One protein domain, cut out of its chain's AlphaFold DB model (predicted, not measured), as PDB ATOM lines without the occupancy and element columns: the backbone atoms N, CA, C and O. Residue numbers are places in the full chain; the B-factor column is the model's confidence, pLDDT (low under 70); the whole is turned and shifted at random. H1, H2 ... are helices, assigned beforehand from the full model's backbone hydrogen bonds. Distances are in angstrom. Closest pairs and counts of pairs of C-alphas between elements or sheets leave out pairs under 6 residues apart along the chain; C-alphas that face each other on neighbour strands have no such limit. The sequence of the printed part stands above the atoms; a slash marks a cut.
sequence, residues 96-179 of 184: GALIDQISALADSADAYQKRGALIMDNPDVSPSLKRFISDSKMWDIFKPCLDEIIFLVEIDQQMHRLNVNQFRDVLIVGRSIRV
ATOM      1  N   GLY A  96      13.137  26.173 -30.804       57.22
ATOM      2  CA  GLY A  96      12.243  26.118 -31.959       57.22
ATOM      3  C   GLY A  96      12.893  25.452 -33.165       57.22
ATOM      4  O   GLY A  96      12.378  24.466 -33.658       57.22
ATOM      5  N   ALA A  97      14.101  25.857 -33.564       64.00
ATOM      6  CA  ALA A  97      14.671  25.414 -34.837       64.00
ATOM      7  C   ALA A  97      14.871  23.886 -34.981       64.00
ATOM      8  O   ALA A  97      14.581  23.344 -36.046       64.00
ATOM      9  N   LEU A  98      15.362  23.179 -33.952       66.06
ATOM     10  CA  LEU A  98      15.535  21.717 -34.019       66.06
ATOM     11  C   LEU A  98      14.192  20.993 -33.845       66.06
ATOM     12  O   LEU A  98      13.921  20.022 -34.550       66.06
ATOM     13  N   ILE A  99      13.346  21.472 -32.930       65.94
ATOM     14  CA  ILE A  99      12.022  20.892 -32.668       65.94
ATOM     15  C   ILE A  99      11.109  21.053 -33.891       65.94
ATOM     16  O   ILE A  99      10.422  20.102 -34.267       65.94
ATOM     17  N   ASP A 100      11.164  22.196 -34.568       68.81
ATOM     18  CA  ASP A 100      10.435  22.497 -35.800       68.81
ATOM     19  C   ASP A 100      10.888  21.574 -36.936       68.81
ATOM     20  O   ASP A 100      10.055  21.002 -37.636       68.81
ATOM     21  N   GLN A 101      12.200  21.340 -37.085       69.69
ATOM     22  CA  GLN A 101      12.737  20.397 -38.077       69.69
ATOM     23  C   GLN A 101      12.318  18.950 -37.791       69.69
ATOM     24  O   GLN A 101      11.943  18.215 -38.705       69.69
ATOM     25  N   ILE A 102      12.355  18.533 -36.525       66.62
ATOM     26  CA  ILE A 102      11.925  17.197 -36.094       66.62
ATOM     27  C   ILE A 102      10.414  17.010 -36.321       66.62
ATOM     28  O   ILE A 102       9.991  15.942 -36.779       66.62
ATOM     29  N   SER A 103       9.618  18.051 -36.065       65.88
ATOM     30  CA  SER A 103       8.159  18.059 -36.240       65.88
ATOM     31  C   SER A 103       7.739  18.097 -37.709       65.88
ATOM     32  O   SER A 103       6.816  17.387 -38.095       65.88
ATOM     33  N   ALA A 104       8.463  18.829 -38.561       70.81
ATOM     34  CA  ALA A 104       8.222  18.876 -40.007       70.81
ATOM     35  C   ALA A 104       8.427  17.517 -40.705       70.81
ATOM     36  O   ALA A 104       7.927  17.288 -41.804       70.81
ATOM     37  N   LEU A 105       9.134  16.585 -40.060       68.25
ATOM     38  CA  LEU A 105       9.318  15.215 -40.534       68.25
ATOM     39  C   LEU A 105       8.190  14.265 -40.093       68.25
ATOM     40  O   LEU A 105       8.379  13.050 -40.152       68.25
ATOM     41  N   ALA A 106       7.047  14.761 -39.604       57.66
ATOM     42  CA  ALA A 106       5.895  13.953 -39.181       57.66
ATOM     43  C   ALA A 106       5.460  12.904 -40.225       57.66
ATOM     44  O   ALA A 106       5.259  11.744 -39.862       57.66
ATOM     45  N   ASP A 107       5.443  13.281 -41.507       57.44
ATOM     46  CA  ASP A 107       4.699  12.567 -42.558       57.44
ATOM     47  C   ASP A 107       5.549  11.701 -43.510       57.44
ATOM     48  O   ASP A 107       5.063  11.245 -44.544       57.44
ATOM     49  N   SER A 108       6.831  11.454 -43.210       61.28
ATOM     50  CA  SER A 108       7.698  10.662 -44.104       61.28
ATOM     51  C   SER A 108       7.835   9.196 -43.675       61.28
ATOM     52  O   SER A 108       7.953   8.894 -42.491       61.28
ATOM     53  N   ALA A 109       7.894   8.270 -44.641       58.44
ATOM     54  CA  ALA A 109       8.077   6.834 -44.377       58.44
ATOM     55  C   ALA A 109       9.374   6.515 -43.594       58.44
ATOM     56  O   ALA A 109       9.409   5.561 -42.823       58.44
ATOM     57  N   ASP A 110      10.394   7.370 -43.729       67.94
ATOM     58  CA  ASP A 110      11.692   7.275 -43.039       67.94
ATOM     59  C   ASP A 110      11.834   8.293 -41.894       67.94
ATOM     60  O   ASP A 110      12.945   8.644 -41.484       67.94
ATOM     61  N   ALA A 111      10.716   8.839 -41.405       67.38
ATOM     62  CA  ALA A 111      10.702   9.920 -40.421       67.38
ATOM     63  C   ALA A 111      11.536   9.595 -39.181       67.38
ATOM     64  O   ALA A 111      12.236  10.449 -38.645       67.38
ATOM     65  N   TYR A 112      11.487   8.344 -38.741       67.12
ATOM     66  CA  TYR A 112      12.194   7.870 -37.564       67.12
ATOM     67  C   TYR A 112      13.724   7.932 -37.723       67.12
ATOM     68  O   TYR A 112      14.421   8.483 -36.868       67.12
ATOM     69  N   GLN A 113      14.247   7.437 -38.846       74.12
ATOM     70  CA  GLN A 113      15.673   7.460 -39.165       74.12
ATOM     71  C   GLN A 113      16.158   8.895 -39.393       74.12
ATOM     72  O   GLN A 113      17.219   9.277 -38.899       74.12
ATOM     73  N   LYS A 114      15.353   9.715 -40.079       77.06
ATOM     74  CA  LYS A 114      15.674  11.123 -40.352       77.06
ATOM     75  C   LYS A 114      15.717  11.970 -39.079       77.06
ATOM     76  O   LYS A 114      16.623  12.782 -38.928       77.06
ATOM     77  N   ARG A 115      14.805  11.743 -38.126       77.62
ATOM     78  CA  ARG A 115      14.833  12.410 -36.811       77.62
ATOM     79  C   ARG A 115      16.072  12.026 -36.007       77.62
ATOM     80  O   ARG A 115      16.707  12.902 -35.432       77.62
ATOM     81  N   GLY A 116      16.446  10.744 -36.004       77.75
ATOM     82  CA  GLY A 116      17.686  10.286 -35.370       77.75
ATOM     83  C   GLY A 116      18.923  10.979 -35.951       77.75
ATOM     84  O   GLY A 116      19.757  11.471 -35.194       77.75
ATOM     85  N   ALA A 117      19.002  11.094 -37.281       80.94
ATOM     86  CA  ALA A 117      20.093  11.787 -37.965       80.94
ATOM     87  C   ALA A 117      20.169  13.282 -37.600       80.94
ATOM     88  O   ALA A 117      21.237  13.761 -37.232       80.94
ATOM     89  N   LEU A 118      19.036  13.998 -37.582       80.56
ATOM     90  CA  LEU A 118      19.007  15.418 -37.198       80.56
ATOM     91  C   LEU A 118      19.543  15.673 -35.784       80.56
ATOM     92  O   LEU A 118      20.235  16.660 -35.547       80.56
ATOM     93  N   ILE A 119      19.244  14.785 -34.835       81.50
ATOM     94  CA  ILE A 119      19.727  14.919 -33.453       81.50
ATOM     95  C   ILE A 119      21.231  14.620 -33.368       81.50
ATOM     96  O   ILE A 119      21.950  15.239 -32.584       81.50
ATOM     97  N   MET A 120      21.721  13.687 -34.188       80.25
ATOM     98  CA  MET A 120      23.147  13.366 -34.282       80.25
ATOM     99  C   MET A 120      23.961  14.520 -34.877       80.25
ATOM    100  O   MET A 120      25.051  14.821 -34.373       80.25
ATOM    101  N   ASP A 121      23.407  15.193 -35.882       79.38
ATOM    102  CA  ASP A 121      24.056  16.293 -36.601       79.38
ATOM    103  C   ASP A 121      23.995  17.625 -35.836       79.38
ATOM    104  O   ASP A 121      24.814  18.514 -36.068       79.38
ATOM    105  N   ASN A 122      23.080  17.767 -34.872       78.12
ATOM    106  CA  ASN A 122      22.934  19.004 -34.109       78.12
ATOM    107  C   ASN A 122      24.091  19.203 -33.094       78.12
ATOM    108  O   ASN A 122      24.345  18.316 -32.272       78.12
ATOM    109  N   PRO A 123      24.808  20.344 -33.113       73.81
ATOM    110  CA  PRO A 123      25.948  20.595 -32.225       73.81
ATOM    111  C   PRO A 123      25.563  20.842 -30.757       73.81
ATOM    112  O   PRO A 123      26.385  20.585 -29.878       73.81
ATOM    113  N   ASP A 124      24.333  21.277 -30.483       73.69
ATOM    114  CA  ASP A 124      23.851  21.662 -29.148       73.69
ATOM    115  C   ASP A 124      23.365  20.465 -28.316       73.69
ATOM    116  O   ASP A 124      23.081  20.584 -27.122       73.69
ATOM    117  N   VAL A 125      23.284  19.289 -28.941       79.88
ATOM    118  CA  VAL A 125      22.888  18.038 -28.296       79.88
ATOM    119  C   VAL A 125      24.085  17.392 -27.606       79.88
ATOM    120  O   VAL A 125      25.170  17.256 -28.183       79.88
ATOM    121  N   SER A 126      23.883  16.924 -26.374       79.81
ATOM    122  CA  SER A 126      24.962  16.349 -25.582       79.81
ATOM    123  C   SER A 126      25.528  15.059 -26.204       79.81
ATOM    124  O   SER A 126      24.800  14.253 -26.801       79.81
ATOM    125  N   PRO A 127      26.827  14.769 -25.991       80.38
ATOM    126  CA  PRO A 127      27.431  13.512 -26.432       80.38
ATOM    127  C   PRO A 127      26.735  12.268 -25.857       80.38
ATOM    128  O   PRO A 127      26.745  11.204 -26.475       80.38
ATOM    129  N   SER A 128      26.122  12.391 -24.676       80.00
ATOM    130  CA  SER A 128      25.392  11.301 -24.028       80.00
ATOM    131  C   SER A 128      24.101  10.949 -24.764       80.00
ATOM    132  O   SER A 128      23.820   9.760 -24.928       80.00
ATOM    133  N   LEU A 129      23.343  11.950 -25.227       80.56
ATOM    134  CA  LEU A 129      22.134  11.721 -26.019       80.56
ATOM    135  C   LEU A 129      22.491  11.161 -27.402       80.56
ATOM    136  O   LEU A 129      21.906  10.169 -27.832       80.56
ATOM    137  N   LYS A 130      23.535  11.695 -28.046       84.06
ATOM    138  CA  LYS A 130      24.052  11.141 -29.312       84.06
ATOM    139  C   LYS A 130      24.458   9.677 -29.174       84.06
ATOM    140  O   LYS A 130      24.128   8.846 -30.017       84.06
ATOM    141  N   ARG A 131      25.124   9.321 -28.074       83.31
ATOM    142  CA  ARG A 131      25.500   7.931 -27.783       83.31
ATOM    143  C   ARG A 131      24.288   7.033 -27.538       83.31
ATOM    144  O   ARG A 131      24.325   5.874 -27.930       83.31
ATOM    145  N   PHE A 132      23.239   7.554 -26.906       81.56
ATOM    146  CA  PHE A 132      21.982   6.831 -26.716       81.56
ATOM    147  C   PHE A 132      21.286   6.533 -28.052       81.56
ATOM    148  O   PHE A 132      20.823   5.415 -28.253       81.56
ATOM    149  N   ILE A 133      21.279   7.492 -28.980       81.25
ATOM    150  CA  ILE A 133      20.692   7.334 -30.322       81.25
ATOM    151  C   ILE A 133      21.552   6.421 -31.207       81.25
ATOM    152  O   ILE A 133      21.028   5.612 -31.964       81.25
ATOM    153  N   SER A 134      22.879   6.510 -31.080       78.75
ATOM    154  CA  SER A 134      23.829   5.669 -31.823       78.75
ATOM    155  C   SER A 134      23.801   4.198 -31.398       78.75
ATOM    156  O   SER A 134      24.255   3.329 -32.145       78.75
ATOM    157  N   ASP A 135      23.299   3.895 -30.197       79.00
ATOM    158  CA  ASP A 135      23.063   2.522 -29.760       79.00
ATOM    159  C   ASP A 135      21.835   1.966 -30.496       79.00
ATOM    160  O   ASP A 135      20.711   2.001 -29.995       79.00
ATOM    161  N   SER A 136      22.076   1.473 -31.718       58.69
ATOM    162  CA  SER A 136      21.055   0.931 -32.631       58.69
ATOM    163  C   SER A 136      20.108  -0.048 -31.945       58.69
ATOM    164  O   SER A 136      18.904   0.019 -32.154       58.69
ATOM    165  N   LYS A 137      20.612  -0.897 -31.039       67.75
ATOM    166  CA  LYS A 137      19.758  -1.834 -30.305       67.75
ATOM    167  C   LYS A 137      18.753  -1.096 -29.435       67.75
ATOM    168  O   LYS A 137      17.590  -1.466 -29.418       67.75
ATOM    169  N   MET A 138      19.176  -0.073 -28.703       62.88
ATOM    170  CA  MET A 138      18.283   0.673 -27.818       62.88
ATOM    171  C   MET A 138      17.319   1.542 -28.619       62.88
ATOM    172  O   MET A 138      16.111   1.461 -28.401       62.88
ATOM    173  N   TRP A 139      17.829   2.325 -29.568       71.44
ATOM    174  CA  TRP A 139      17.000   3.197 -30.390       71.44
ATOM    175  C   TRP A 139      15.919   2.382 -31.114       71.44
ATOM    176  O   TRP A 139      14.733   2.674 -30.919       71.44
ATOM    177  N   ASP A 140      16.292   1.292 -31.795       68.50
ATOM    178  CA  ASP A 140      15.369   0.431 -32.550       68.50
ATOM    179  C   ASP A 140      14.418  -0.388 -31.666       68.50
ATOM    180  O   ASP A 140      13.335  -0.762 -32.119       68.50
ATOM    181  N   ILE A 141      14.792  -0.691 -30.415       69.62
ATOM    182  CA  ILE A 141      13.893  -1.351 -29.454       69.62
ATOM    183  C   ILE A 141      12.820  -0.376 -28.980       69.62
ATOM    184  O   ILE A 141      11.649  -0.748 -28.880       69.62
ATOM    185  N   PHE A 142      13.200   0.860 -28.652       65.56
ATOM    186  CA  PHE A 142      12.241   1.822 -28.131       65.56
ATOM    187  C   PHE A 142      11.382   2.416 -29.245       65.56
ATOM    188  O   PHE A 142      10.191   2.590 -29.012       65.56
ATOM    189  N   LYS A 143      11.927   2.693 -30.438       72.00
ATOM    190  CA  LYS A 143      11.242   3.432 -31.520       72.00
ATOM    191  C   LYS A 143      10.435   4.618 -30.983       72.00
ATOM    192  O   LYS A 143       9.203   4.585 -31.032       72.00
ATOM    193  N   PRO A 144      11.091   5.609 -30.355       71.50
ATOM    194  CA  PRO A 144      10.372   6.716 -29.753       71.50
ATOM    195  C   PRO A 144       9.520   7.485 -30.770       71.50
ATOM    196  O   PRO A 144       9.946   7.708 -31.906       71.50
ATOM    197  N   CYS A 145       8.305   7.867 -30.369       70.88
ATOM    198  CA  CYS A 145       7.423   8.696 -31.188       70.88
ATOM    199  C   CYS A 145       7.940  10.144 -31.257       70.88
ATOM    200  O   CYS A 145       8.876  10.517 -30.552       70.88
ATOM    201  N   LEU A 146       7.332  10.973 -32.113       65.56
ATOM    202  CA  LEU A 146       7.731  12.374 -32.290       65.56
ATOM    203  C   LEU A 146       7.824  13.117 -30.947       65.56
ATOM    204  O   LEU A 146       8.863  13.685 -30.623       65.56
ATOM    205  N   ASP A 147       6.783  13.023 -30.127       63.44
ATOM    206  CA  ASP A 147       6.728  13.765 -28.872       63.44
ATOM    207  C   ASP A 147       7.691  13.233 -27.800       63.44
ATOM    208  O   ASP A 147       8.057  13.948 -26.867       63.44
ATOM    209  N   GLU A 148       8.071  11.957 -27.885       69.94
ATOM    210  CA  GLU A 148       9.091  11.360 -27.021       69.94
ATOM    211  C   GLU A 148      10.482  11.844 -27.409       69.94
ATOM    212  O   GLU A 148      11.309  12.112 -26.543       69.94
ATOM    213  N   ILE A 149      10.726  11.983 -28.711       74.88
ATOM    214  CA  ILE A 149      11.971  12.524 -29.243       74.88
ATOM    215  C   ILE A 149      12.124  13.993 -28.837       74.88
ATOM    216  O   ILE A 149      13.174  14.361 -28.317       74.88
ATOM    217  N   ILE A 150      11.076  14.804 -29.013       72.31
ATOM    218  CA  ILE A 150      11.061  16.210 -28.582       72.31
ATOM    219  C   ILE A 150      11.366  16.298 -27.085       72.31
ATOM    220  O   ILE A 150      12.281  17.006 -26.676       72.31
ATOM    221  N   PHE A 151      10.686  15.484 -26.278       73.56
ATOM    222  CA  PHE A 151      10.887  15.457 -24.832       73.56
ATOM    223  C   PHE A 151      12.311  15.053 -24.417       73.56
ATOM    224  O   PHE A 151      12.859  15.597 -23.460       73.56
ATOM    225  N   LEU A 152      12.937  14.109 -25.128       77.00
ATOM    226  CA  LEU A 152      14.331  13.737 -24.877       77.00
ATOM    227  C   LEU A 152      15.298  14.884 -25.168       77.00
ATOM    228  O   LEU A 152      16.232  15.083 -24.393       77.00
ATOM    229  N   VAL A 153      15.077  15.618 -26.261       77.88
ATOM    230  CA  VAL A 153      15.894  16.777 -26.647       77.88
ATOM    231  C   VAL A 153      15.746  17.902 -25.621       77.88
ATOM    232  O   VAL A 153      16.751  18.418 -25.136       77.88
ATOM    233  N   GLU A 154      14.517  18.216 -25.212       73.19
ATOM    234  CA  GLU A 154      14.241  19.226 -24.183       73.19
ATOM    235  C   GLU A 154      14.931  18.887 -22.856       73.19
ATOM    236  O   GLU A 154      15.590  19.730 -22.245       73.19
ATOM    237  N   ILE A 155      14.827  17.631 -22.413       72.19
ATOM    238  CA  ILE A 155      15.462  17.174 -21.174       72.19
ATOM    239  C   ILE A 155      16.991  17.191 -21.279       72.19
ATOM    240  O   ILE A 155      17.667  17.535 -20.305       72.19
ATOM    241  N   ASP A 156      17.550  16.802 -22.426       76.62
ATOM    242  CA  ASP A 156      18.993  16.837 -22.653       76.62
ATOM    243  C   ASP A 156      19.542  18.261 -22.536       76.62
ATOM    244  O   ASP A 156      20.522  18.478 -21.825       76.62
ATOM    245  N   GLN A 157      18.870  19.234 -23.148       69.62
ATOM    246  CA  GLN A 157      19.273  20.641 -23.119       69.62
ATOM    247  C   GLN A 157      19.081  21.285 -21.742       69.62
ATOM    248  O   GLN A 157      19.882  22.112 -21.316       69.62
ATOM    249  N   GLN A 158      18.065  20.880 -20.982       68.06
ATOM    250  CA  GLN A 158      17.887  21.386 -19.617       68.06
ATOM    251  C   GLN A 158      18.935  20.841 -18.641       68.06
ATOM    252  O   GLN A 158      19.317  21.521 -17.687       68.06
ATOM    253  N   MET A 159      19.382  19.599 -18.844       64.06
ATOM    254  CA  MET A 159      20.138  18.875 -17.822       64.06
ATOM    255  C   MET A 159      21.608  18.659 -18.183       64.06
ATOM    256  O   MET A 159      22.392  18.472 -17.254       64.06
ATOM    257  N   HIS A 160      21.979  18.640 -19.475       64.25
ATOM    258  CA  HIS A 160      23.311  18.445 -20.098       64.25
ATOM    259  C   HIS A 160      24.249  17.390 -19.454       64.25
ATOM    260  O   HIS A 160      25.440  17.311 -19.751       64.25
ATOM    261  N   ARG A 161      23.738  16.575 -18.529       68.62
ATOM    262  CA  ARG A 161      24.500  15.704 -17.619       68.62
ATOM    263  C   ARG A 161      23.854  14.335 -17.453       68.62
ATOM    264  O   ARG A 161      24.266  13.563 -16.586       68.62
ATOM    265  N   LEU A 162      22.822  14.036 -18.236       71.25
ATOM    266  CA  LEU A 162      22.222  12.714 -18.219       71.25
ATOM    267  C   LEU A 162      23.146  11.714 -18.912       71.25
ATOM    268  O   LEU A 162      23.826  12.027 -19.887       71.25
ATOM    269  N   ASN A 163      23.181  10.498 -18.381       77.00
ATOM    270  CA  ASN A 163      23.837   9.367 -19.019       77.00
ATOM    271  C   ASN A 163      22.833   8.537 -19.838       77.00
ATOM    272  O   ASN A 163      21.618   8.666 -19.693       77.00
ATOM    273  N   VAL A 164      23.357   7.635 -20.667       76.56
ATOM    274  CA  VAL A 164      22.584   6.770 -21.580       76.56
ATOM    275  C   VAL A 164      21.455   6.005 -20.865       76.56
ATOM    276  O   VAL A 164      20.338   5.930 -21.369       76.56
ATOM    277  N   ASN A 165      21.704   5.482 -19.659       72.44
ATOM    278  CA  ASN A 165      20.688   4.746 -18.897       72.44
ATOM    279  C   ASN A 165      19.578   5.664 -18.366       72.44
ATOM    280  O   ASN A 165      18.440   5.231 -18.229       72.44
ATOM    281  N   GLN A 166      19.883   6.931 -18.094       71.19
ATOM    282  CA  GLN A 166      18.887   7.898 -17.636       71.19
ATOM    283  C   GLN A 166      17.953   8.331 -18.771       71.19
ATOM    284  O   GLN A 166      16.763   8.483 -18.524       71.19
ATOM    285  N   PHE A 167      18.441   8.451 -20.011       74.25
ATOM    286  CA  PHE A 167      17.570   8.685 -21.174       74.25
ATOM    287  C   PHE A 167      16.601   7.527 -21.413       74.25
ATOM    288  O   PHE A 167      15.421   7.743 -21.691       74.25
ATOM    289  N   ARG A 168      17.066   6.289 -21.211       72.88
ATOM    290  CA  ARG A 168      16.194   5.110 -21.210       72.88
ATOM    291  C   ARG A 168      15.091   5.234 -20.158       72.88
ATOM    292  O   ARG A 168      13.926   4.998 -20.467       72.88
ATOM    293  N   ASP A 169      15.458   5.579 -18.926       68.88
ATOM    294  CA  ASP A 169      14.490   5.732 -17.839       68.88
ATOM    295  C   ASP A 169      13.462   6.828 -18.171       68.88
ATOM    296  O   ASP A 169      12.271   6.624 -17.954       68.88
ATOM    297  N   VAL A 170      13.892   7.938 -18.782       69.88
ATOM    298  CA  VAL A 170      13.016   9.026 -19.251       69.88
ATOM    299  C   VAL A 170      12.008   8.542 -20.299       69.88
ATOM    300  O   VAL A 170      10.828   8.856 -20.170       69.88
ATOM    301  N   LEU A 171      12.420   7.738 -21.287       69.94
ATOM    302  CA  LEU A 171      11.489   7.168 -22.274       69.94
ATOM    303  C   LEU A 171      10.471   6.214 -21.643       69.94
ATOM    304  O   LEU A 171       9.283   6.276 -21.957       69.94
ATOM    305  N   ILE A 172      10.923   5.341 -20.740       66.94
ATOM    306  CA  ILE A 172      10.041   4.395 -20.043       66.94
ATOM    307  C   ILE A 172       8.993   5.162 -19.227       66.94
ATOM    308  O   ILE A 172       7.807   4.843 -19.282       66.94
ATOM    309  N   VAL A 173       9.423   6.203 -18.511       60.97
ATOM    310  CA  VAL A 173       8.548   7.071 -17.714       60.97
ATOM    311  C   VAL A 173       7.577   7.842 -18.611       60.97
ATOM    312  O   VAL A 173       6.379   7.859 -18.338       60.97
ATOM    313  N   GLY A 174       8.074   8.439 -19.698       58.28
ATOM    314  CA  GLY A 174       7.275   9.213 -20.649       58.28
ATOM    315  C   GLY A 174       6.134   8.402 -21.263       58.28
ATOM    316  O   GLY A 174       5.012   8.899 -21.342       58.28
ATOM    317  N   ARG A 175       6.382   7.128 -21.597       60.47
ATOM    318  CA  ARG A 175       5.354   6.198 -22.099       60.47
ATOM    319  C   ARG A 175       4.285   5.879 -21.080       60.47
ATOM    320  O   ARG A 175       3.104   5.891 -21.404       60.47
ATOM    321  N   SER A 176       4.686   5.594 -19.846       50.53
ATOM    322  CA  SER A 176       3.741   5.239 -18.787       50.53
ATOM    323  C   SER A 176       2.841   6.402 -18.369       50.53
ATOM    324  O   SER A 176       1.750   6.161 -17.861       50.53
ATOM    325  N   ILE A 177       3.273   7.647 -18.590       49.44
ATOM    326  CA  ILE A 177       2.474   8.851 -18.318       49.44
ATOM    327  C   ILE A 177       1.508   9.165 -19.475       49.44
ATOM    328  O   ILE A 177       0.446   9.725 -19.229       49.44
ATOM    329  N   ARG A 178       1.847   8.793 -20.720       46.09
ATOM    330  CA  ARG A 178       1.089   9.152 -21.933       46.09
ATOM    331  C   ARG A 178       0.137   8.086 -22.472       46.09
ATOM    332  O   ARG A 178      -0.407   8.312 -23.543       46.09
ATOM    333  N   VAL A 179      -0.089   6.957 -21.793       36.75
ATOM    334  CA  VAL A 179      -1.169   6.036 -22.203       36.75
ATOM    335  C   VAL A 179      -2.496   6.793 -22.059       36.75
ATOM    336  O   VAL A 179      -2.910   7.010 -20.913       36.75
TER     337      VAL A 179
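What this domain is: This is residues 96 to 179 of the 184 residues of the protein "HTH cro/C1-type domain-containing protein" of Candidatus Sumerlaeota bacterium (UniProt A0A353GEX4). H1, H2, H3 and H5 run side by side as a small, loosely closed bundle. H6 packs slantwise on H5, and short H4 turns off H3's end. The printed part has 84 residues with six named helices, H1 to H6, and no named strand: all helix. It is compact, radius of gyration of the C-alphas 11.8 A, and spans 31 by 29 by 24 A.

How they stand to each other: Start at H1, residues 96 to 104; H5, residues 146 to 159, touches it with 146 to 150 alone, C-alphas 99 and 150 closest, 6.3 A. H2, residues 111 to 121, and H3, residues 127 to 134, form a hairpin, C-alphas 120 and 130 closest, 5.5 A. H4, residues 136 to 142, and H6, residues 164 to 177, are apart from H1. Each helix has every O i to N i+4 pair within hydrogen-bond range.

Where its parts are: Find C-alpha 96 at (12.243, 26.118, -31.959) and C-alpha 177 at (2.474, 8.851, -18.318).

The domain as a whole: The printed part has no cut; residues 169 to 179 are under pLDDT 70.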